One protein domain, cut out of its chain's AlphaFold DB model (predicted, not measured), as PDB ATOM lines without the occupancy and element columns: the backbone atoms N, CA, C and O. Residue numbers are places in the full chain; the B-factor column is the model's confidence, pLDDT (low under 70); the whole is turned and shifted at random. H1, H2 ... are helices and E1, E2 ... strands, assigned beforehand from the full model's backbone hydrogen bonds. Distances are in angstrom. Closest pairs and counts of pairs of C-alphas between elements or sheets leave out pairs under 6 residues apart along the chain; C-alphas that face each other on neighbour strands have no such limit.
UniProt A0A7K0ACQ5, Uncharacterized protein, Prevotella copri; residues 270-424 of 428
ATOM      1  N   ASP A 270       4.335  -5.575  -5.138       87.06
ATOM      2  CA  ASP A 270       4.349  -5.767  -6.584       87.06
ATOM      3  C   ASP A 270       3.874  -7.176  -6.967       87.06
ATOM      4  O   ASP A 270       2.927  -7.335  -7.737       87.06
ATOM      5  N   PHE A 271       4.446  -8.211  -6.351       86.38
ATOM      6  CA  PHE A 271       4.058  -9.599  -6.569       86.38
ATOM      7  C   PHE A 271       2.616  -9.868  -6.111       86.38
ATOM      8  O   PHE A 271       1.858 -10.517  -6.831       86.38
ATOM      9  N   SER A 272       2.211  -9.336  -4.948       90.50
ATOM     10  CA  SER A 272       0.828  -9.445  -4.460       90.50
ATOM     11  C   SER A 272      -0.165  -8.892  -5.483       90.50
ATOM     12  O   SER A 272      -1.158  -9.547  -5.788       90.50
ATOM     13  N   ASN A 273       0.128  -7.722  -6.056       92.00
ATOM     14  CA  ASN A 273      -0.711  -7.097  -7.073       92.00
ATOM     15  C   ASN A 273      -0.765  -7.924  -8.369       92.00
ATOM     16  O   ASN A 273      -1.848  -8.146  -8.910       92.00
ATOM     17  N   HIS A 274       0.374  -8.438  -8.848       90.88
ATOM     18  CA  HIS A 274       0.400  -9.317 -10.023       90.88
ATOM     19  C   HIS A 274      -0.459 -10.568  -9.817       90.88
ATOM     20  O   HIS A 274      -1.234 -10.927 -10.706       90.88
ATOM     21  N   LEU A 275      -0.367 -11.193  -8.639       90.94
ATOM     22  CA  LEU A 275      -1.150 -12.375  -8.290       90.94
ATOM     23  C   LEU A 275      -2.648 -12.063  -8.155       90.94
ATOM     24  O   LEU A 275      -3.473 -12.828  -8.654       90.94
ATOM     25  N   ASP A 276      -3.017 -10.930  -7.555       94.31
ATOM     26  CA  ASP A 276      -4.414 -10.488  -7.480       94.31
ATOM     27  C   ASP A 276      -5.024 -10.244  -8.868       94.31
ATOM     28  O   ASP A 276      -6.144 -10.691  -9.134       94.31
ATOM     29  N   ILE A 277      -4.285  -9.592  -9.774       93.69
ATOM     30  CA  ILE A 277      -4.710  -9.375 -11.167       93.69
ATOM     31  C   ILE A 277      -4.902 -10.719 -11.878       93.69
ATOM     32  O   ILE A 277      -5.950 -10.942 -12.486       93.69
ATOM     33  N   MET A 278      -3.934 -11.634 -11.740       93.50
ATOM     34  CA  MET A 278      -3.981 -12.976 -12.327       93.50
ATOM     35  C   MET A 278      -5.245 -13.725 -11.908       93.50
ATOM     36  O   MET A 278      -6.006 -14.200 -12.749       93.50
ATOM     37  N   LEU A 279      -5.511 -13.774 -10.599       94.19
ATOM     38  CA  LEU A 279      -6.685 -14.443 -10.049       94.19
ATOM     39  C   LEU A 279      -7.992 -13.759 -10.461       94.19
ATOM     40  O   LEU A 279      -8.998 -14.432 -10.688       94.19
ATOM     41  N   TYR A 280      -8.018 -12.432 -10.558       94.50
ATOM     42  CA  TYR A 280      -9.204 -11.714 -11.012       94.50
ATOM     43  C   TYR A 280      -9.533 -12.019 -12.478       94.50
ATOM     44  O   TYR A 280     -10.699 -12.259 -12.813       94.50
ATOM     45  N   ASP A 281      -8.529 -12.043 -13.352       94.50
ATOM     46  CA  ASP A 281      -8.726 -12.361 -14.765       94.50
ATOM     47  C   ASP A 281      -9.039 -13.843 -14.977       94.50
ATOM     48  O   ASP A 281      -9.962 -14.161 -15.730       94.50
ATOM     49  N   PHE A 282      -8.404 -14.743 -14.220       94.00
ATOM     50  CA  PHE A 282      -8.755 -16.161 -14.222       94.00
ATOM     51  C   PHE A 282     -10.222 -16.379 -13.826       94.00
ATOM     52  O   PHE A 282     -10.964 -17.061 -14.536       94.00
ATOM     53  N   ARG A 283     -10.701 -15.709 -12.765       94.06
ATOM     54  CA  ARG A 283     -12.120 -15.742 -12.373       94.06
ATOM     55  C   ARG A 283     -13.043 -15.299 -13.507       94.06
ATOM     56  O   ARG A 283     -14.089 -15.913 -13.706       94.06
ATOM     57  N   LYS A 284     -12.704 -14.231 -14.239       91.81
ATOM     58  CA  LYS A 284     -13.528 -13.758 -15.367       91.81
ATOM     59  C   LYS A 284     -13.574 -14.757 -16.513       91.81
ATOM     60  O   LYS A 284     -14.632 -14.892 -17.126       91.81
ATOM     61  N   GLU A 285     -12.454 -15.397 -16.834       92.31
ATOM     62  CA  GLU A 285     -12.431 -16.428 -17.872       92.31
ATOM     63  C   GLU A 285     -13.316 -17.607 -17.471       92.31
ATOM     64  O   GLU A 285     -14.173 -18.017 -18.254       92.31
ATOM     65  N   LEU A 286     -13.247 -18.041 -16.207       92.31
ATOM     66  CA  LEU A 286     -14.191 -19.024 -15.677       92.31
ATOM     67  C   LEU A 286     -15.645 -18.529 -15.762       92.31
ATOM     68  O   LEU A 286     -16.491 -19.260 -16.268       92.31
ATOM     69  N   GLU A 287     -15.963 -17.289 -15.358       90.88
ATOM     70  CA  GLU A 287     -17.322 -16.730 -15.505       90.88
ATOM     71  C   GLU A 287     -17.828 -16.841 -16.950       90.88
ATOM     72  O   GLU A 287     -18.972 -17.241 -17.169       90.88
ATOM     73  N   LYS A 288     -16.996 -16.505 -17.945       89.12
ATOM     74  CA  LYS A 288     -17.376 -16.586 -19.362       89.12
ATOM     75  C   LYS A 288     -17.664 -18.026 -19.781       89.12
ATOM     76  O   LYS A 288     -18.686 -18.261 -20.427       89.12
ATOM     77  N   THR A 289     -16.814 -18.971 -19.394       90.44
ATOM     78  CA  THR A 289     -16.989 -20.400 -19.688       90.44
ATOM     79  C   THR A 289     -18.264 -20.946 -19.042       90.44
ATOM     80  O   THR A 289     -19.103 -21.539 -19.720       90.44
ATOM     81  N   PHE A 290     -18.493 -20.651 -17.759       89.19
ATOM     82  CA  PHE A 290     -19.665 -21.115 -17.013       89.19
ATOM     83  C   PHE A 290     -20.989 -20.467 -17.444       89.19
ATOM     84  O   PHE A 290     -22.035 -21.095 -17.287       89.19
ATOM     85  N   ILE A 291     -20.979 -19.232 -17.956       86.69
ATOM     86  CA  ILE A 291     -22.193 -18.524 -18.401       86.69
ATOM     87  C   ILE A 291     -22.506 -18.845 -19.865       86.69
ATOM     88  O   ILE A 291     -23.633 -19.218 -20.185       86.69
ATOM     89  N   TYR A 292     -21.521 -18.710 -20.757       85.50
ATOM     90  CA  TYR A 292     -21.729 -18.809 -22.205       85.50
ATOM     91  C   TYR A 292     -21.465 -20.207 -22.772       85.50
ATOM     92  O   TYR A 292     -21.758 -20.436 -23.940       85.50
ATOM     93  N   GLY A 293     -20.911 -21.131 -21.979       81.62
ATOM     94  CA  GLY A 293     -20.592 -22.487 -22.430       81.62
ATOM     95  C   GLY A 293     -19.495 -22.550 -23.495       81.62
ATOM     96  O   GLY A 293     -19.456 -23.504 -24.265       81.62
ATOM     97  N   ARG A 294     -18.627 -21.534 -23.579       78.94
ATOM     98  CA  ARG A 294     -17.474 -21.546 -24.494       78.94
ATOM     99  C   ARG A 294     -16.444 -22.557 -23.995       78.94
ATOM    100  O   ARG A 294     -16.153 -22.537 -22.807       78.94
ATOM    101  N   HIS A 295     -15.880 -23.374 -24.885       84.12
ATOM    102  CA  HIS A 295     -14.814 -24.332 -24.557       84.12
ATOM    103  C   HIS A 295     -15.185 -25.352 -23.462       84.12
ATOM    104  O   HIS A 295     -14.349 -25.739 -22.645       84.12
ATOM    105  N   LEU A 296     -16.453 -25.779 -23.405       86.12
ATOM    106  CA  LEU A 296     -16.836 -26.910 -22.554       86.12
ATOM    107  C   LEU A 296     -16.189 -28.194 -23.080       86.12
ATOM    108  O   LEU A 296     -16.136 -28.411 -24.284       86.12
ATOM    109  N   ASP A 297     -15.730 -29.039 -22.161       88.88
ATOM    110  CA  ASP A 297     -14.990 -30.284 -22.416       88.88
ATOM    111  C   ASP A 297     -13.602 -30.125 -23.073       88.88
ATOM    112  O   ASP A 297     -12.879 -31.107 -23.263       88.88
ATOM    113  N   GLU A 298     -13.178 -28.889 -23.332       90.19
ATOM    114  CA  GLU A 298     -11.868 -28.549 -23.884       90.19
ATOM    115  C   GLU A 298     -10.901 -28.121 -22.769       90.19
ATOM    116  O   GLU A 298     -11.281 -27.458 -21.802       90.19
ATOM    117  N   THR A 299      -9.623 -28.484 -22.905       90.25
ATOM    118  CA  THR A 299      -8.563 -27.951 -22.040       90.25
ATOM    119  C   THR A 299      -8.133 -26.584 -22.558       90.25
ATOM    120  O   THR A 299      -7.534 -26.471 -23.626       90.25
ATOM    121  N   VAL A 300      -8.412 -25.542 -21.780       91.81
ATOM    122  CA  VAL A 300      -8.093 -24.151 -22.101       91.81
ATOM    123  C   VAL A 300      -6.842 -23.728 -21.343       91.81
ATOM    124  O   VAL A 300      -6.809 -23.770 -20.114       91.81
ATOM    125  N   SER A 301      -5.818 -23.282 -22.072       91.19
ATOM    126  CA  SER A 301      -4.641 -22.640 -21.478       91.19
ATOM    127  C   SER A 301      -4.962 -21.188 -21.112       91.19
ATOM    128  O   SER A 301      -5.451 -20.424 -21.945       91.19
ATOM    129  N   PHE A 302      -4.699 -20.804 -19.865       90.81
ATOM    130  CA  PHE A 302      -4.844 -19.444 -19.361       90.81
ATOM    131  C   PHE A 302      -3.491 -18.729 -19.408       90.81
ATOM    132  O   PHE A 302      -2.522 -19.155 -18.776       90.81
ATOM    133  N   GLN A 303      -3.430 -17.620 -20.147       86.88
ATOM    134  CA  GLN A 303      -2.239 -16.777 -20.193       86.88
ATOM    135  C   GLN A 303      -2.081 -16.029 -18.868       86.88
ATOM    136  O   GLN A 303      -2.877 -15.154 -18.529       86.88
ATOM    137  N   THR A 304      -1.047 -16.387 -18.113       83.81
ATOM    138  CA  THR A 304      -0.694 -15.735 -16.854       83.81
ATOM    139  C   THR A 304       0.131 -14.476 -17.130       83.81
ATOM    140  O   THR A 304       0.903 -14.399 -18.085       83.81
ATOM    141  N   ASN A 305       0.001 -13.479 -16.259       83.31
ATOM    142  CA  ASN A 305       0.885 -12.309 -16.209       83.31
ATOM    143  C   ASN A 305       2.151 -12.565 -15.366       83.31
ATOM    144  O   ASN A 305       2.898 -11.629 -15.094       83.31
ATOM    145  N   ILE A 306       2.370 -13.806 -14.915       80.31
ATOM    146  CA  ILE A 306       3.516 -14.190 -14.099       80.31
ATOM    147  C   ILE A 306       4.376 -15.168 -14.889       80.31
ATOM    148  O   ILE A 306       3.962 -16.294 -15.171       80.31
ATOM    149  N   THR A 307       5.595 -14.743 -15.209       74.38
ATOM    150  CA  THR A 307       6.584 -15.594 -15.862       74.38
ATOM    151  C   THR A 307       6.869 -16.832 -15.001       74.38
ATOM    152  O   THR A 307       6.875 -16.772 -13.772       74.38
ATOM    153  N   ASN A 308       7.035 -17.988 -15.649       79.88
ATOM    154  CA  ASN A 308       7.207 -19.316 -15.036       79.88
ATOM    155  C   ASN A 308       5.985 -19.949 -14.349       79.88
ATOM    156  O   ASN A 308       6.110 -21.066 -13.844       79.88
ATOM    157  N   LEU A 309       4.809 -19.317 -14.375       83.06
ATOM    158  CA  LEU A 309       3.552 -19.952 -13.971       83.06
ATOM    159  C   LEU A 309       2.702 -20.249 -15.206       83.06
ATOM    160  O   LEU A 309       2.344 -19.338 -15.942       83.06
ATOM    161  N   SER A 310       2.327 -21.503 -15.419       86.69
ATOM    162  CA  SER A 310       1.338 -21.891 -16.428       86.69
ATOM    163  C   SER A 310       0.094 -22.439 -15.742       86.69
ATOM    164  O   SER A 310       0.192 -23.190 -14.771       86.69
ATOM    165  N   LEU A 311      -1.076 -22.054 -16.243       90.44
ATOM    166  CA  LEU A 311      -2.373 -22.466 -15.723       90.44
ATOM    167  C   LEU A 311      -3.238 -22.915 -16.898       90.44
ATOM    168  O   LEU A 311      -3.340 -22.213 -17.896       90.44
ATOM    169  N   ALA A 312      -3.875 -24.065 -16.777       91.81
ATOM    170  CA  ALA A 312      -4.876 -24.544 -17.709       91.81
ATOM    171  C   ALA A 312      -6.073 -25.080 -16.929       91.81
ATOM    172  O   ALA A 312      -5.952 -25.492 -15.774       91.81
ATOM    173  N   TYR A 313      -7.242 -25.061 -17.552       93.19
ATOM    174  CA  TYR A 313      -8.455 -25.571 -16.937       93.19
ATOM    175  C   TYR A 313      -9.350 -26.261 -17.963       93.19
ATOM    176  O   TYR A 313      -9.292 -25.966 -19.153       93.19
ATOM    177  N   LYS A 314     -10.192 -27.175 -17.493       92.69
ATOM    178  CA  LYS A 314     -11.220 -27.850 -18.284       92.69
ATOM    179  C   LYS A 314     -12.515 -27.869 -17.489       92.69
ATOM    180  O   LYS A 314     -12.544 -28.363 -16.366       92.69
ATOM    181  N   VAL A 315     -13.589 -27.331 -18.062       92.25
ATOM    182  CA  VAL A 315     -14.931 -27.384 -17.462       92.25
ATOM    183  C   VAL A 315     -15.719 -28.499 -18.134       92.25
ATOM    184  O   VAL A 315     -15.815 -28.534 -19.360       92.25
ATOM    185  N   PHE A 316     -16.285 -29.407 -17.343       89.81
ATOM    186  CA  PHE A 316     -17.050 -30.535 -17.873       89.81
ATOM    187  C   PHE A 316     -18.383 -30.072 -18.497       89.81
ATOM    188  O   PHE A 316     -18.914 -29.035 -18.086       89.81
ATOM    189  N   PRO A 317     -18.953 -30.817 -19.468       86.94
ATOM    190  CA  PRO A 317     -20.189 -30.437 -20.165       86.94
ATOM    191  C   PRO A 317     -21.364 -30.102 -19.241       86.94
ATOM    192  O   PRO A 317     -22.130 -29.175 -19.507       86.94
ATOM    193  N   ASP A 318     -21.483 -30.835 -18.133       86.31
ATOM    194  CA  ASP A 318     -22.522 -30.661 -17.118       86.31
ATOM    195  C   ASP A 318     -22.249 -29.488 -16.158       86.31
ATOM    196  O   ASP A 318     -23.081 -29.181 -15.305       86.31
ATOM    197  N   ARG A 319     -21.092 -28.820 -16.285       88.38
ATOM    198  CA  ARG A 319     -20.607 -27.730 -15.418       88.38
ATOM    199  C   ARG A 319     -20.584 -28.111 -13.937       88.38
ATOM    200  O   ARG A 319     -20.612 -27.237 -13.069       88.38
ATOM    201  N   ARG A 320     -20.555 -29.406 -13.632       87.88
ATOM    202  CA  ARG A 320     -20.519 -29.939 -12.266       87.88
ATOM    203  C   ARG A 320     -19.098 -30.030 -11.735       87.88
ATOM    204  O   ARG A 320     -18.884 -29.948 -10.524       87.88
ATOM    205  N   ALA A 321     -18.150 -30.194 -12.647       89.38
ATOM    206  CA  ALA A 321     -16.751 -30.331 -12.322       89.38
ATOM    207  C   ALA A 321     -15.876 -29.382 -13.139       89.38
ATOM    208  O   ALA A 321     -16.222 -28.951 -14.247       89.38
ATOM    209  N   ILE A 322     -14.720 -29.075 -12.565       91.75
ATOM    210  CA  ILE A 322     -13.631 -28.363 -13.215       91.75
ATOM    211  C   ILE A 322     -12.316 -29.050 -12.863       91.75
ATOM    212  O   ILE A 322     -12.030 -29.293 -11.690       91.75
ATOM    213  N   ASP A 323     -11.511 -29.318 -13.883       90.62
ATOM    214  CA  ASP A 323     -10.118 -29.707 -13.722       90.62
ATOM    215  C   ASP A 323      -9.240 -28.479 -13.912       90.62
ATOM    216  O   ASP A 323      -9.438 -27.695 -14.840       90.62
ATOM    217  N   ILE A 324      -8.267 -28.307 -13.026       89.81
ATOM    218  CA  ILE A 324      -7.253 -27.266 -13.097       89.81
ATOM    219  C   ILE A 324      -5.891 -27.936 -13.076       89.81
ATOM    220  O   ILE A 324      -5.588 -28.761 -12.213       89.81
ATOM    221  N   VAL A 325      -5.077 -27.544 -14.041       87.25
ATOM    222  CA  VAL A 325      -3.701 -27.977 -14.213       87.25
ATOM    223  C   VAL A 325      -2.834 -26.748 -14.044       87.25
ATOM    224  O   VAL A 325      -3.004 -25.763 -14.760       87.25
ATOM    225  N   PHE A 326      -1.904 -26.786 -13.102       84.31
ATOM    226  CA  PHE A 326      -0.932 -25.716 -12.944       84.31
ATOM    227  C   PHE A 326       0.483 -26.274 -12.965       84.31
ATOM    228  O   PHE A 326       0.760 -27.365 -12.463       84.31
ATOM    229  N   GLN A 327       1.378 -25.503 -13.567       81.50
ATOM    230  CA  GLN A 327       2.777 -25.848 -13.718       81.50
ATOM    231  C   GLN A 327       3.625 -24.654 -13.306       81.50
ATOM    232  O   GLN A 327       3.404 -23.529 -13.752       81.50
ATOM    233  N   VAL A 328       4.606 -24.919 -12.452       82.56
ATOM    234  CA  VAL A 328       5.606 -23.934 -12.052       82.56
ATOM    235  C   VAL A 328       6.947 -24.361 -12.614       82.56
ATOM    236  O   VAL A 328       7.482 -25.408 -12.245       82.56
ATOM    237  N   ASN A 329       7.505 -23.540 -13.499       80.50
ATOM    238  CA  ASN A 329       8.864 -23.733 -13.969       80.50
ATOM    239  C   ASN A 329       9.847 -23.252 -12.891       80.50
ATOM    240  O   ASN A 329       9.985 -22.057 -12.641       80.50
ATOM    241  N   ARG A 330      10.525 -24.199 -12.233       80.94
ATOM    242  CA  ARG A 330      11.541 -23.907 -11.208       80.94
ATOM    243  C   ARG A 330      12.949 -23.705 -11.780       80.94
ATOM    244  O   ARG A 330      13.869 -23.437 -11.011       80.94
ATOM    245  N   ASN A 331      13.124 -23.810 -13.097       80.75
ATOM    246  CA  ASN A 331      14.406 -23.556 -13.749       80.75
ATOM    247  C   ASN A 331      14.626 -22.043 -13.855       80.75
ATOM    248  O   ASN A 331      14.266 -21.417 -14.850       80.75
ATOM    249  N   LEU A 332      15.181 -21.462 -12.792       77.94
ATOM    250  CA  LEU A 332      15.510 -20.043 -12.718       77.94
ATOM    251  C   LEU A 332      16.813 -19.768 -13.474       77.94
ATOM    252  O   LEU A 332      17.833 -20.405 -13.210       77.94
ATOM    253  N   GLN A 333      16.778 -18.798 -14.381       78.50
ATOM    254  CA  GLN A 333      17.964 -18.276 -15.047       78.50
ATOM    255  C   GLN A 333      18.644 -17.210 -14.167       78.50
ATOM    256  O   GLN A 333      18.013 -16.655 -13.259       78.50
ATOM    257  N   PRO A 334      19.932 -16.884 -14.386       74.25
ATOM    258  CA  PRO A 334      20.626 -15.852 -13.609       74.25
ATOM    259  C   PRO A 334      19.937 -14.477 -13.656       74.25
ATOM    260  O   PRO A 334      19.955 -13.738 -12.669       74.25
ATOM    261  N   ASP A 335      19.292 -14.164 -14.779       78.25
ATOM    262  CA  ASP A 335      18.518 -12.955 -15.069       78.25
ATOM    263  C   ASP A 335      17.026 -13.064 -14.699       78.25
ATOM    264  O   ASP A 335      16.295 -12.084 -14.837       78.25
ATOM    265  N   SER A 336      16.574 -14.208 -14.161       74.56
ATOM    266  CA  SER A 336      15.192 -14.397 -13.705       74.56
ATOM    267  C   SER A 336      14.761 -13.293 -12.746       74.56
ATOM    268  O   SER A 336      15.409 -13.053 -11.715       74.56
ATOM    269  N   GLY A 337      13.627 -12.666 -13.066       75.69
ATOM    270  CA  GLY A 337      13.067 -11.553 -12.310       75.69
ATOM    271  C   GLY A 337      12.662 -11.925 -10.880       75.69
ATOM    272  O   GLY A 337      12.507 -13.094 -10.517       75.69
ATOM    273  N   ASN A 338      12.432 -10.907 -10.048       77.25
ATOM    274  CA  ASN A 338      12.023 -11.091  -8.649       77.25
ATOM    275  C   ASN A 338      10.729 -11.915  -8.508       77.25
ATOM    276  O   ASN A 338      10.585 -12.673  -7.549       77.25
ATOM    277  N   LEU A 339       9.819 -11.789  -9.478       74.38
ATOM    278  CA  LEU A 339       8.531 -12.480  -9.525       74.38
ATOM    279  C   LEU A 339       8.697 -14.003  -9.693       74.38
ATOM    280  O   LEU A 339       8.105 -14.790  -8.956       74.38
ATOM    281  N   GLU A 340       9.585 -14.414 -10.599       72.94
ATOM    282  CA  GLU A 340       9.909 -15.822 -10.870       72.94
ATOM    283  C   GLU A 340      10.537 -16.487  -9.650       72.94
ATOM    284  O   GLU A 340      10.152 -17.587  -9.245       72.94
ATOM    285  N   ARG A 341      11.472 -15.775  -9.010       77.50
ATOM    286  CA  ARG A 341      12.127 -16.237  -7.784       77.50
ATOM    287  C   ARG A 341      11.134 -16.370  -6.629       77.50
ATOM    288  O   ARG A 341      11.315 -17.253  -5.796       77.50
ATOM    289  N   ALA A 342      10.106 -15.521  -6.562       77.06
ATOM    290  CA  ALA A 342       9.074 -15.597  -5.532       77.06
ATOM    291  C   ALA A 342       8.189 -16.841  -5.697       77.06
ATOM    292  O   ALA A 342       8.003 -17.568  -4.724       77.06
ATOM    293  N   ILE A 343       7.716 -17.152  -6.913       78.25
ATOM    294  CA  ILE A 343       6.918 -18.370  -7.155       78.25
ATOM    295  C   ILE A 343       7.724 -19.635  -6.896       78.25
ATOM    296  O   ILE A 343       7.218 -20.563  -6.265       78.25
ATOM    297  N   ALA A 344       8.980 -19.680  -7.343       78.00
ATOM    298  CA  ALA A 344       9.819 -20.862  -7.181       78.00
ATOM    299  C   ALA A 344      10.047 -21.249  -5.706       78.00
ATOM    300  O   ALA A 344      10.316 -22.418  -5.427       78.00
ATOM    301  N   ARG A 345       9.910 -20.294  -4.769       79.44
ATOM    302  CA  ARG A 345      10.031 -20.521  -3.318       79.44
ATOM    303  C   ARG A 345       8.834 -21.244  -2.706       79.44
ATOM    304  O   ARG A 345       9.004 -21.855  -1.655       79.44
ATOM    305  N   TYR A 346       7.651 -21.186  -3.319       79.69
ATOM    306  CA  TYR A 346       6.492 -21.899  -2.791       79.69
ATOM    307  C   TYR A 346       6.639 -23.403  -3.017       79.69
ATOM    308  O   TYR A 346       6.974 -23.867  -4.117       79.69
ATOM    309  N   SER A 347       6.358 -24.179  -1.971       81.25
ATOM    310  CA  SER A 347       6.324 -25.630  -2.095       81.25
ATOM    311  C   SER A 347       5.107 -26.066  -2.916       81.25
ATOM    312  O   SER A 347       4.088 -25.378  -2.978       81.25
ATOM    313  N   ASP A 348       5.172 -27.258  -3.513       79.56
ATOM    314  CA  ASP A 348       4.020 -27.829  -4.227       79.56
ATOM    315  C   ASP A 348       2.793 -27.959  -3.304       79.56
ATOM    316  O   ASP A 348       1.655 -27.921  -3.767       79.56
ATOM    317  N   ILE A 349       3.021 -28.145  -1.998       80.88
ATOM    318  CA  ILE A 349       1.967 -28.239  -0.982       80.88
ATOM    319  C   ILE A 349       1.286 -26.882  -0.812       80.88
ATOM    320  O   ILE A 349       0.059 -26.825  -0.845       80.88
ATOM    321  N   ASP A 350       2.059 -25.803  -0.698       81.31
ATOM    322  CA  ASP A 350       1.519 -24.456  -0.495       81.31
ATOM    323  C   ASP A 350       0.699 -24.005  -1.699       81.31
ATOM    324  O   ASP A 350      -0.418 -23.521  -1.538       81.31
ATOM    325  N   ILE A 351       1.203 -24.241  -2.915       82.25
ATOM    326  CA  ILE A 351       0.490 -23.870  -4.144       82.25
ATOM    327  C   ILE A 351      -0.817 -24.670  -4.265       82.25
ATOM    328  O   ILE A 351      -1.859 -24.116  -4.620       82.25
ATOM    329  N   ARG A 352      -0.809 -25.964  -3.911       82.31
ATOM    330  CA  ARG A 352      -2.042 -26.769  -3.861       82.31
ATOM    331  C   ARG A 352      -3.034 -26.225  -2.839       82.31
ATOM    332  O   ARG A 352      -4.212 -26.090  -3.161       82.31
ATOM    333  N   SER A 353      -2.587 -25.935  -1.621       85.06
ATOM    334  CA  SER A 353      -3.449 -25.388  -0.568       85.06
ATOM    335  C   SER A 353      -4.030 -24.033  -0.974       85.06
ATOM    336  O   SER A 353      -5.221 -23.799  -0.772       85.06
ATOM    337  N   PHE A 354      -3.232 -23.194  -1.635       87.44
ATOM    338  CA  PHE A 354      -3.648 -21.907  -2.176       87.44
ATOM    339  C   PHE A 354      -4.763 -22.044  -3.214       87.44
ATOM    340  O   PHE A 354      -5.839 -21.476  -3.033       87.44
ATOM    341  N   PHE A 355      -4.559 -22.839  -4.272       87.62
ATOM    342  CA  PHE A 355      -5.590 -23.015  -5.299       87.62
ATOM    343  C   PHE A 355      -6.832 -23.720  -4.754       87.62
ATOM    344  O   PHE A 355      -7.944 -23.375  -5.143       87.62
ATOM    345  N   LYS A 356      -6.679 -24.643  -3.799       88.31
ATOM    346  CA  LYS A 356      -7.819 -25.253  -3.106       88.31
ATOM    347  C   LYS A 356      -8.647 -24.193  -2.374       88.31
ATOM    348  O   LYS A 356      -9.866 -24.161  -2.532       88.31
ATOM    349  N   ALA A 357      -7.998 -23.321  -1.601       88.88
ATOM    350  CA  ALA A 357      -8.659 -22.228  -0.893       88.88
ATOM    351  C   ALA A 357      -9.304 -21.231  -1.869       88.88
ATOM    352  O   ALA A 357     -10.455 -20.846  -1.680       88.88
ATOM    353  N   TYR A 358      -8.617 -20.888  -2.961       92.12
ATOM    354  CA  TYR A 358      -9.134 -19.993  -3.994       92.12
ATOM    355  C   TYR A 358     -10.353 -20.579  -4.728       92.12
ATOM    356  O   TYR A 358     -11.318 -19.873  -5.013       92.12
ATOM    357  N   LEU A 359     -10.372 -21.886  -4.993       92.12
ATOM    358  CA  LEU A 359     -11.522 -22.531  -5.623       92.12
ATOM    359  C   LEU A 359     -12.730 -22.613  -4.687       92.12
ATOM    360  O   LEU A 359     -13.855 -22.345  -5.111       92.12
ATOM    361  N   LEU A 360     -12.508 -22.922  -3.406       91.31
ATOM    362  CA  LEU A 360     -13.559 -22.832  -2.387       91.31
ATOM    363  C   LEU A 360     -14.099 -21.403  -2.264       91.31
ATOM    364  O   LEU A 360     -15.305 -21.199  -2.107       91.31
ATOM    365  N   GLU A 361     -13.213 -20.415  -2.373       92.12
ATOM    366  CA  GLU A 361     -13.578 -19.009  -2.378       92.12
ATOM    367  C   GLU A 361     -14.529 -18.679  -3.536       92.12
ATOM    368  O   GLU A 361     -15.644 -18.207  -3.306       92.12
ATOM    369  N   ILE A 362     -14.140 -18.957  -4.782       92.81
ATOM    370  CA  ILE A 362     -14.941 -18.539  -5.941       92.81
ATOM    371  C   ILE A 362     -16.244 -19.337  -6.087       92.81
ATOM    372  O   ILE A 362     -17.249 -18.746  -6.476       92.81
ATOM    373  N   PHE A 363     -16.258 -20.632  -5.745       92.12
ATOM    374  CA  PHE A 363     -17.419 -21.508  -5.962       92.12
ATOM    375  C   PHE A 363     -18.368 -21.635  -4.763       92.12
ATOM    376  O   PHE A 363     -19.444 -22.219  -4.893       92.12
ATOM    377  N   SER A 364     -17.995 -21.110  -3.592       90.94
ATOM    378  CA  SER A 364     -18.818 -21.218  -2.383       90.94
ATOM    379  C   SER A 364     -18.790 -19.945  -1.533       90.94
ATOM    380  O   SER A 364     -19.818 -19.270  -1.395       90.94
ATOM    381  N   LYS A 365     -17.625 -19.565  -0.992       91.12
ATOM    382  CA  LYS A 365     -17.549 -18.517   0.042       91.12
ATOM    383  C   LYS A 365     -17.857 -17.113  -0.476       91.12
ATOM    384  O   LYS A 365     -18.529 -16.350   0.216       91.12
ATOM    385  N   SER A 366     -17.465 -16.784  -1.708       91.25
ATOM    386  CA  SER A 366     -17.744 -15.475  -2.325       91.25
ATOM    387  C   SER A 366     -19.241 -15.185  -2.487       91.25
ATOM    388  O   SER A 366     -19.636 -14.029  -2.643       91.25
ATOM    389  N   MET A 367     -20.075 -16.230  -2.417       90.94
ATOM    390  CA  MET A 367     -21.531 -16.142  -2.441       90.94
ATOM    391  C   MET A 367     -22.177 -16.498  -1.097       90.94
ATOM    392  O   MET A 367     -23.353 -16.859  -1.059       90.94
ATOM    393  N   PHE A 368     -21.415 -16.426  -0.004       91.81
ATOM    394  CA  PHE A 368     -21.876 -16.700   1.360       91.81
ATOM    395  C   PHE A 368     -22.490 -18.094   1.542       91.81
ATOM    396  O   PHE A 368     -23.375 -18.282   2.373       91.81
ATOM    397  N   GLN A 369     -22.054 -19.071   0.736       89.62
ATOM    398  CA  GLN A 369     -22.576 -20.441   0.750       89.62
ATOM    399  C   GLN A 369     -24.101 -20.536   0.512       89.62
ATOM    400  O   GLN A 369     -24.735 -21.522   0.880       89.62
ATOM    401  N   VAL A 370     -24.695 -19.517  -0.129       86.81
ATOM    402  CA  VAL A 370     -26.134 -19.458  -0.447       86.81
ATOM    403  C   VAL A 370     -26.530 -20.500  -1.496       86.81
ATOM    404  O   VAL A 370     -27.596 -21.102  -1.392       86.81
ATOM    405  N   TYR A 371     -25.682 -20.698  -2.510       85.25
ATOM    406  CA  TYR A 371     -25.959 -21.598  -3.639       85.25
ATOM    407  C   TYR A 371     -25.235 -22.939  -3.534       85.25
ATOM    408  O   TYR A 371     -25.802 -23.968  -3.891       85.25
ATOM    409  N   THR A 372     -23.995 -22.913  -3.042       86.94
ATOM    410  CA  THR A 372     -23.141 -24.093  -2.909       86.94
ATOM    411  C   THR A 372     -22.452 -24.039  -1.559       86.94
ATOM    412  O   THR A 372     -21.720 -23.080  -1.283       86.94
ATOM    413  N   LYS A 373     -22.657 -25.051  -0.721       88.00
ATOM    414  CA  LYS A 373     -21.942 -25.161   0.559       88.00
ATOM    415  C   LYS A 373     -20.564 -25.774   0.351       88.00
ATOM    416  O   LYS A 373     -20.377 -26.602  -0.537       88.00
ATOM    417  N   VAL A 374     -19.608 -25.431   1.209       87.06
ATOM    418  CA  VAL A 374     -18.254 -26.013   1.147       87.06
ATOM    419  C   VAL A 374     -18.294 -27.545   1.271       87.06
ATOM    420  O   VAL A 374     -17.548 -28.245   0.592       87.06
ATOM    421  N   GLU A 375     -19.207 -28.081   2.082       86.19
ATOM    422  CA  GLU A 375     -19.407 -29.526   2.282       86.19
ATOM    423  C   GLU A 375     -19.909 -30.258   1.027       86.19
ATOM    424  O   GLU A 375     -19.656 -31.454   0.862       86.19
ATOM    425  N   GLU A 376     -20.591 -29.540   0.129       85.62
ATOM    426  CA  GLU A 376     -21.077 -30.055  -1.153       85.62
ATOM    427  C   GLU A 376     -19.954 -30.131  -2.195       85.62
ATOM    428  O   GLU A 376     -20.149 -30.707  -3.260       85.62
ATOM    429  N   LEU A 377     -18.768 -29.589  -1.909       88.75
ATOM    430  CA  LEU A 377     -17.618 -29.621  -2.802       88.75
ATOM    431  C   LEU A 377     -16.674 -30.777  -2.439       88.75
ATOM    432  O   LEU A 377     -16.400 -31.080  -1.273       88.75
ATOM    433  N   LYS A 378     -16.160 -31.462  -3.460       88.75
ATOM    434  CA  LYS A 378     -15.182 -32.539  -3.312       88.75
ATOM    435  C   LYS A 378     -14.021 -32.312  -4.261       88.75
ATOM    436  O   LYS A 378     -14.197 -32.264  -5.472       88.75
ATOM    437  N   PHE A 379     -12.824 -32.259  -3.693       86.88
ATOM    438  CA  PHE A 379     -11.601 -32.309  -4.477       86.88
ATOM    439  C   PHE A 379     -11.263 -33.768  -4.800       86.88
ATOM    440  O   PHE A 379     -11.270 -34.619  -3.905       86.88
ATOM    441  N   ARG A 380     -10.999 -34.067  -6.073       79.56
ATOM    442  CA  ARG A 380     -10.517 -35.369  -6.556       79.56
ATOM    443  C   ARG A 380      -9.181 -35.175  -7.273       79.56
ATOM    444  O   ARG A 380      -8.921 -34.103  -7.802       79.56
ATOM    445  N   ASN A 381      -8.393 -36.247  -7.320       63.66
ATOM    446  CA  ASN A 381      -7.149 -36.380  -8.081       63.66
ATOM    447  C   ASN A 381      -6.037 -35.386  -7.707       63.66
ATOM    448  O   ASN A 381      -6.099 -34.204  -8.009       63.66
ATOM    449  N   PHE A 382      -4.963 -35.922  -7.129       60.94
ATOM    450  CA  PHE A 382      -3.665 -35.260  -7.012       60.94
ATOM    451  C   PHE A 382      -2.614 -36.216  -7.581       60.94
ATOM    452  O   PHE A 382      -1.908 -36.881  -6.829       60.94
ATOM    453  N   HIS A 383      -2.576 -36.388  -8.903       53.62
ATOM    454  CA  HIS A 383      -1.470 -37.116  -9.528       53.62
ATOM    455  C   HIS A 383      -0.338 -36.138  -9.824       53.62
ATOM    456  O   HIS A 383      -0.568 -35.045 -10.341       53.62
ATOM    457  N   ARG A 384       0.875 -36.526  -9.432       52.38
ATOM    458  CA  ARG A 384       2.107 -35.801  -9.723       52.38
ATOM    459  C   ARG A 384       2.710 -36.454 -10.958       52.38
ATOM    460  O   ARG A 384       3.373 -37.474 -10.819       52.38
ATOM    461  N   ASP A 385       2.492 -35.883 -12.137       48.91
ATOM    462  CA  ASP A 385       3.260 -36.297 -13.311       48.91
ATOM    463  C   ASP A 385       4.624 -35.605 -13.261       48.91
ATOM    464  O   ASP A 385       4.734 -34.378 -13.323       48.91
ATOM    465  N   ASN A 386       5.670 -36.410 -13.063       49.03
ATOM    466  CA  ASN A 386       7.085 -36.047 -13.206       49.03
ATOM    467  C   ASN A 386       7.544 -34.755 -12.495       49.03
ATOM    468  O   ASN A 386       8.492 -34.107 -12.923       49.03
ATOM    469  N   GLY A 387       6.909 -34.387 -11.375       51.16
ATOM    470  CA  GLY A 387       7.424 -33.387 -10.431       51.16
ATOM    471  C   GLY A 387       7.102 -31.913 -10.715       51.16
ATOM    472  O   GLY A 387       7.370 -31.097  -9.835       51.16
ATOM    473  N   PHE A 388       6.492 -31.568 -11.856       54.78
ATOM    474  CA  PHE A 388       6.253 -30.164 -12.253       54.78
ATOM    475  C   PHE A 388       4.789 -29.796 -12.505       54.78
ATOM    476  O   PHE A 388       4.457 -28.611 -12.491       54.78
ATOM    477  N   VAL A 389       3.921 -30.782 -12.729       62.72
ATOM    478  CA  VAL A 389       2.513 -30.560 -13.062       62.72
ATOM    479  C   VAL A 389       1.644 -30.987 -11.888       62.72
ATOM    480  O   VAL A 389       1.765 -32.101 -11.371       62.72
ATOM    481  N   LEU A 390       0.787 -30.077 -11.439       73.25
ATOM    482  CA  LEU A 390      -0.136 -30.295 -10.339       73.25
ATOM    483  C   LEU A 390      -1.564 -30.215 -10.871       73.25
ATOM    484  O   LEU A 390      -2.026 -29.166 -11.317       73.25
ATOM    485  N   ASN A 391      -2.252 -31.353 -10.802       80.44
ATOM    486  CA  ASN A 391      -3.636 -31.489 -11.233       80.44
ATOM    487  C   ASN A 391      -4.560 -31.434 -10.018       80.44
ATOM    488  O   ASN A 391      -4.259 -32.018  -8.972       80.44
ATOM    489  N   MET A 392      -5.683 -30.739 -10.166       84.75
ATOM    490  CA  MET A 392      -6.733 -30.648  -9.164       84.75
ATOM    491  C   MET A 392      -8.092 -30.688  -9.849       84.75
ATOM    492  O   MET A 392      -8.373 -29.859 -10.707       84.75
ATOM    493  N   SER A 393      -8.948 -31.616  -9.430       86.50
ATOM    494  CA  SER A 393     -10.344 -31.658  -9.860       86.50
ATOM    495  C   SER A 393     -11.245 -31.196  -8.723       86.50
ATOM    496  O   SER A 393     -11.101 -31.664  -7.591       86.50
ATOM    497  N   LEU A 394     -12.173 -30.288  -9.005       90.31
ATOM    498  CA  LEU A 394     -13.244 -29.886  -8.098       90.31
ATOM    499  C   LEU A 394     -14.574 -30.368  -8.672       90.31
ATOM    500  O   LEU A 394     -14.903 -30.039  -9.804       90.31
ATOM    501  N   ASP A 395     -15.347 -31.091  -7.868       88.44
ATOM    502  CA  ASP A 395     -16.627 -31.688  -8.252       88.44
ATOM    503  C   ASP A 395     -17.695 -31.414  -7.181       88.44
ATOM    504  O   ASP A 395     -17.411 -31.430  -5.977       88.44
ATOM    505  N   CYS A 396     -18.935 -31.180  -7.608       84.06
ATOM    506  CA  CYS A 396     -20.084 -31.115  -6.712       84.06
ATOM    507  C   CYS A 396     -20.519 -32.529  -6.285       84.06
ATOM    508  O   CYS A 396     -20.722 -33.421  -7.105       84.06
ATOM    509  N   ARG A 397     -20.698 -32.769  -4.983       78.00
ATOM    510  CA  ARG A 397     -21.124 -34.069  -4.439       78.00
ATOM    511  C   ARG A 397     -22.549 -34.426  -4.845       78.00
ATOM    512  O   ARG A 397     -22.814 -35.588  -5.150       78.00
ATOM    513  N   GLU A 398     -23.448 -33.447  -4.864       73.62
ATOM    514  CA  GLU A 398     -24.852 -33.666  -5.204       73.62
ATOM    515  C   GLU A 398     -25.046 -33.870  -6.711       73.62
ATOM    516  O   GLU A 398     -24.515 -33.130  -7.540       73.62
ATOM    517  N   GLN A 399     -25.814 -34.896  -7.081       66.12
ATOM    518  CA  GLN A 399     -26.146 -35.163  -8.479       66.12
ATOM    519  C   GLN A 399     -27.111 -34.093  -9.014       66.12
ATOM    520  O   GLN A 399     -28.090 -33.751  -8.358       66.12
ATOM    521  N   GLY A 400     -26.836 -33.576 -10.217       67.94
ATOM    522  CA  GLY A 400     -27.692 -32.599 -10.903       67.94
ATOM    523  C   GLY A 400     -27.449 -31.128 -10.542       67.94
ATOM    524  O   GLY A 400     -28.139 -30.267 -11.087       67.94
ATOM    525  N   ARG A 401     -26.477 -30.817  -9.669       76.19
ATOM    526  CA  ARG A 401     -26.068 -29.435  -9.374       76.19
ATOM    527  C   ARG A 401     -24.871 -28.998 -10.219       76.19
ATOM    528  O   ARG A 401     -23.891 -29.722 -10.354       76.19
ATOM    529  N   THR A 402     -24.941 -27.774 -10.729       83.88
ATOM    530  CA  THR A 402     -23.841 -27.099 -11.430       83.88
ATOM    531  C   THR A 402     -23.012 -26.270 -10.455       83.88
ATOM    532  O   THR A 402     -23.571 -25.668  -9.535       83.88
ATOM    533  N   LEU A 403     -21.707 -26.139 -10.691       87.75
ATOM    534  CA  LEU A 403     -20.878 -25.199  -9.945       87.75
ATOM    535  C   LEU A 403     -21.308 -23.754 -10.239       87.75
ATOM    536  O   LEU A 403     -21.443 -23.321 -11.387       87.75
ATOM    537  N   MET A 404     -21.512 -23.000  -9.164       87.06
ATOM    538  CA  MET A 404     -21.925 -21.602  -9.204       87.06
ATOM    539  C   MET A 404     -20.750 -20.719  -8.799       87.06
ATOM    540  O   MET A 404     -20.142 -20.940  -7.761       87.06
ATOM    541  N   LEU A 405     -20.443 -19.721  -9.617       87.25
ATOM    542  CA  LEU A 405     -19.336 -18.778  -9.435       87.25
ATOM    543  C   LEU A 405     -19.826 -17.318  -9.429       87.25
ATOM    544  O   LEU A 405     -19.172 -16.419  -8.888       87.25
ATOM    545  N   SER A 406     -20.993 -17.066 -10.028       85.00
ATOM    546  CA  SER A 406     -21.608 -15.744 -10.103       85.00
ATOM    547  C   SER A 406     -23.130 -15.818 -10.179       85.00
ATOM    548  O   SER A 406     -23.693 -16.629 -10.913       85.00
ATOM    549  N   ARG A 407     -23.816 -14.860  -9.536       80.88
ATOM    550  CA  ARG A 407     -25.281 -14.692  -9.640       80.88
ATOM    551  C   ARG A 407     -25.752 -14.524 -11.091       80.88
ATOM    552  O   ARG A 407     -26.883 -14.867 -11.410       80.88
ATOM    553  N   LYS A 408     -24.890 -14.038 -11.993       81.06
ATOM    554  CA  LYS A 408     -25.207 -13.902 -13.426       81.06
ATOM    555  C   LYS A 408     -25.607 -15.224 -14.090       81.06
ATOM    556  O   LYS A 408     -26.386 -15.186 -15.038       81.06
ATOM    557  N   GLN A 409     -25.119 -16.361 -13.584       80.75
ATOM    558  CA  GLN A 409     -25.495 -17.691 -14.076       80.75
ATOM    559  C   GLN A 409     -26.993 -17.984 -13.877       80.75
ATOM    560  O   GLN A 409     -27.565 -18.739 -14.649       80.75
ATOM    561  N   LEU A 410     -27.659 -17.344 -12.906       75.44
ATOM    562  CA  LEU A 410     -29.110 -17.473 -12.695       75.44
ATOM    563  C   LEU A 410     -29.940 -16.670 -13.701       75.44
ATOM    564  O   LEU A 410     -31.084 -17.016 -13.976       75.44
ATOM    565  N   ASN A 411     -29.372 -15.584 -14.225       62.38
ATOM    566  CA  ASN A 411     -30.077 -14.621 -15.074       62.38
ATOM    567  C   ASN A 411     -29.891 -14.910 -16.573       62.38
ATOM    568  O   ASN A 411     -30.384 -14.155 -17.410       62.38
ATOM    569  N   THR A 412     -29.144 -15.957 -16.929       55.88
ATOM    570  CA  THR A 412     -28.943 -16.357 -18.325       55.88
ATOM    571  C   THR A 412     -30.105 -17.270 -18.744       55.88
ATOM    572  O   THR A 412     -30.383 -18.233 -18.027       55.88
ATOM    573  N   PRO A 413     -30.828 -16.981 -19.847       39.53
ATOM    574  CA  PRO A 413     -31.981 -17.778 -20.258       39.53
ATOM    575  C   PRO A 413     -31.593 -19.253 -20.404       39.53
ATOM    576  O   PRO A 413     -30.562 -19.584 -20.986       39.53
ATOM    577  N   ARG A 414     -32.420 -20.114 -19.801       41.47
ATOM    578  CA  ARG A 414     -32.215 -21.549 -19.578       41.47
ATOM    579  C   ARG A 414     -31.767 -22.300 -20.843       41.47
ATOM    580  O   ARG A 414     -32.586 -22.835 -21.575       41.47
ATOM    581  N   THR A 415     -30.459 -22.447 -21.013       31.89
ATOM    582  CA  THR A 415     -29.824 -23.659 -21.565       31.89
ATOM    583  C   THR A 415     -29.206 -24.508 -20.445       31.89
ATOM    584  O   THR A 415     -28.367 -25.369 -20.683       31.89
ATOM    585  N   PHE A 416     -29.626 -24.270 -19.196       40.19
ATOM    586  CA  PHE A 416     -29.263 -25.071 -18.032       40.19
ATOM    587  C   PHE A 416     -30.202 -26.278 -17.942       40.19
ATOM    588  O   PHE A 416     -31.333 -26.172 -17.468       40.19
ATOM    589  N   ILE A 417     -29.738 -27.426 -18.434       33.09
ATOM    590  CA  ILE A 417     -30.390 -28.722 -18.232       33.09
ATOM    591  C   ILE A 417     -30.048 -29.173 -16.804       33.09
ATOM    592  O   ILE A 417     -29.093 -29.903 -16.575       33.09
ATOM    593  N   GLY A 418     -30.784 -28.653 -15.822       34.81
ATOM    594  CA  GLY A 418     -30.665 -29.052 -14.419       34.81
ATOM    595  C   GLY A 418     -31.463 -28.130 -13.490       34.81
ATOM    596  O   GLY A 418     -31.445 -26.911 -13.685       34.81
ATOM    597  N   PRO A 419     -32.195 -28.660 -12.492       28.83
ATOM    598  CA  PRO A 419     -32.903 -27.829 -11.531       28.83
ATOM    599  C   PRO A 419     -31.904 -27.143 -10.592       28.83
ATOM    600  O   PRO A 419     -31.230 -27.787  -9.793       28.83
ATOM    601  N   ILE A 420     -31.849 -25.812 -10.637       41.50
ATOM    602  CA  ILE A 420     -31.220 -25.013  -9.581       41.50
ATOM    603  C   ILE A 420     -32.207 -24.984  -8.410       41.50
ATOM    604  O   ILE A 420     -33.124 -24.162  -8.371       41.50
ATOM    605  N   ILE A 421     -32.070 -25.933  -7.485       41.03
ATOM    606  CA  ILE A 421     -32.863 -25.966  -6.253       41.03
ATOM    607  C   ILE A 421     -32.296 -24.898  -5.317       41.03
ATOM    608  O   ILE A 421     -31.283 -25.100  -4.654       41.03
ATOM    609  N   ILE A 422     -32.944 -23.735  -5.277       40.62
ATOM    610  CA  ILE A 422     -32.677 -22.714  -4.262       40.62
ATOM    611  C   ILE A 422     -33.187 -23.282  -2.933       40.62
ATOM    612  O   ILE A 422     -34.377 -23.573  -2.798       40.62
ATOM    613  N   GLY A 423     -32.292 -23.484  -1.961       30.78
ATOM    614  CA  GLY A 423     -32.675 -23.915  -0.617       30.78
ATOM    615  C   GLY A 423     -33.779 -23.012  -0.053       30.78
ATOM    616  O   GLY A 423     -33.732 -21.794  -0.224       30.78
ATOM    617  N   LYS A 424     -34.776 -23.607   0.614       30.22
ATOM    618  CA  LYS A 424     -36.037 -22.987   1.086       30.22
ATOM    619  C   LYS A 424     -35.907 -21.789   2.059       30.22
ATOM    620  O   LYS A 424     -36.897 -21.391   2.652       30.22
TER     621      LYS A 424
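This is residues 270 to 424 of the 428 residues of an uncharacterized protein of Prevotella copri (UniProt A0A7K0ACQ5). A strongly twisted sheet of five strands has two long helices, H1 and H3, over one face, while its other face is bare of named helices. The short helix H2 sits at one end of this two-layer slab, and H4 and the tail of residues 411 to 424 at the other. The printed part has 155 residues with four named helices and five named strands, in the order H1 E1 E2 E3 H2 H3 E4 E5 H4; the sheet's order is E1 E2 E3 E5 E4, antiparallel throughout. The class is mixed, helices and strands; the whole is compact, with a radius of gyration of the C-alphas of 16.5 A, and rod-shaped, spanning 57 by 28 by 28 A.

The strands are E1, residues 299 to 302, E2, residues 309 to 315 and 20.2 A long, E3, residues 321 to 328 and 23.3 A, E5, residues 389 to 396 and 23.5 A, and E4, residues 377 to 380. H1, residues 270 to 292, is 33.1 A long and begins at C-alpha 270 (4.349, -5.767, -6.584). H2 is residues 338 to 344, and H3, residues 348 to 363, is 22.4 A long. H4, residues 407 to 410, ends at C-alpha 410 (-29.110, -17.473, -12.695).

E1, E2 and E3 form a meander, each strand the antiparallel neighbour of the one before, with N 300 and O 313 at 2.8 A and N 312 and O 325 at 2.8 A. E3 and E5 have N 324 and O 392 at 2.8 A, and the hairpin E4 and E5 has N 378 and O 395 at 2.8 A. E3, H2 H3 and E4 make a split strand-helix-strand unit, two strands running the same way with E5 between them, and its crossover is right-handed. H3 lies over E5 at a height over the sheet of 8.5 A; their closest C-alphas, Arg 352 and Leu 390, are 7.6 A apart. H1, on the same face, lies over E2 at a height of 10.8 A and runs along the strands, at 17 degrees to E2 on the local plane. H1 and H3 are close but not clearly touching, their closest C-alphas, Arg 283 and Ile 362, 7.6 A apart, at a steep tilt of 49 degrees. H2 only grazes the sheet with residues 340 to 344. H4 is not on the sheet and only just touches H1, with 3 pairs of C-alphas within 8 A, the closest Ile 291 and Gln 409 at 5.5 A. In H1, H2 and H3 every O i to N i+4 pair is within hydrogen-bond range; H4 is too short for one.

The C-alphas farthest apart, Pro 334 and Lys 424, are 59.0 A apart. The printed part has no cut, and the link from H3 to E4, 13 residues, is long. The mean pLDDT of the printed part is 79.6; residues 381 to 389, 399 to 400 and 411 to 424 are under 70.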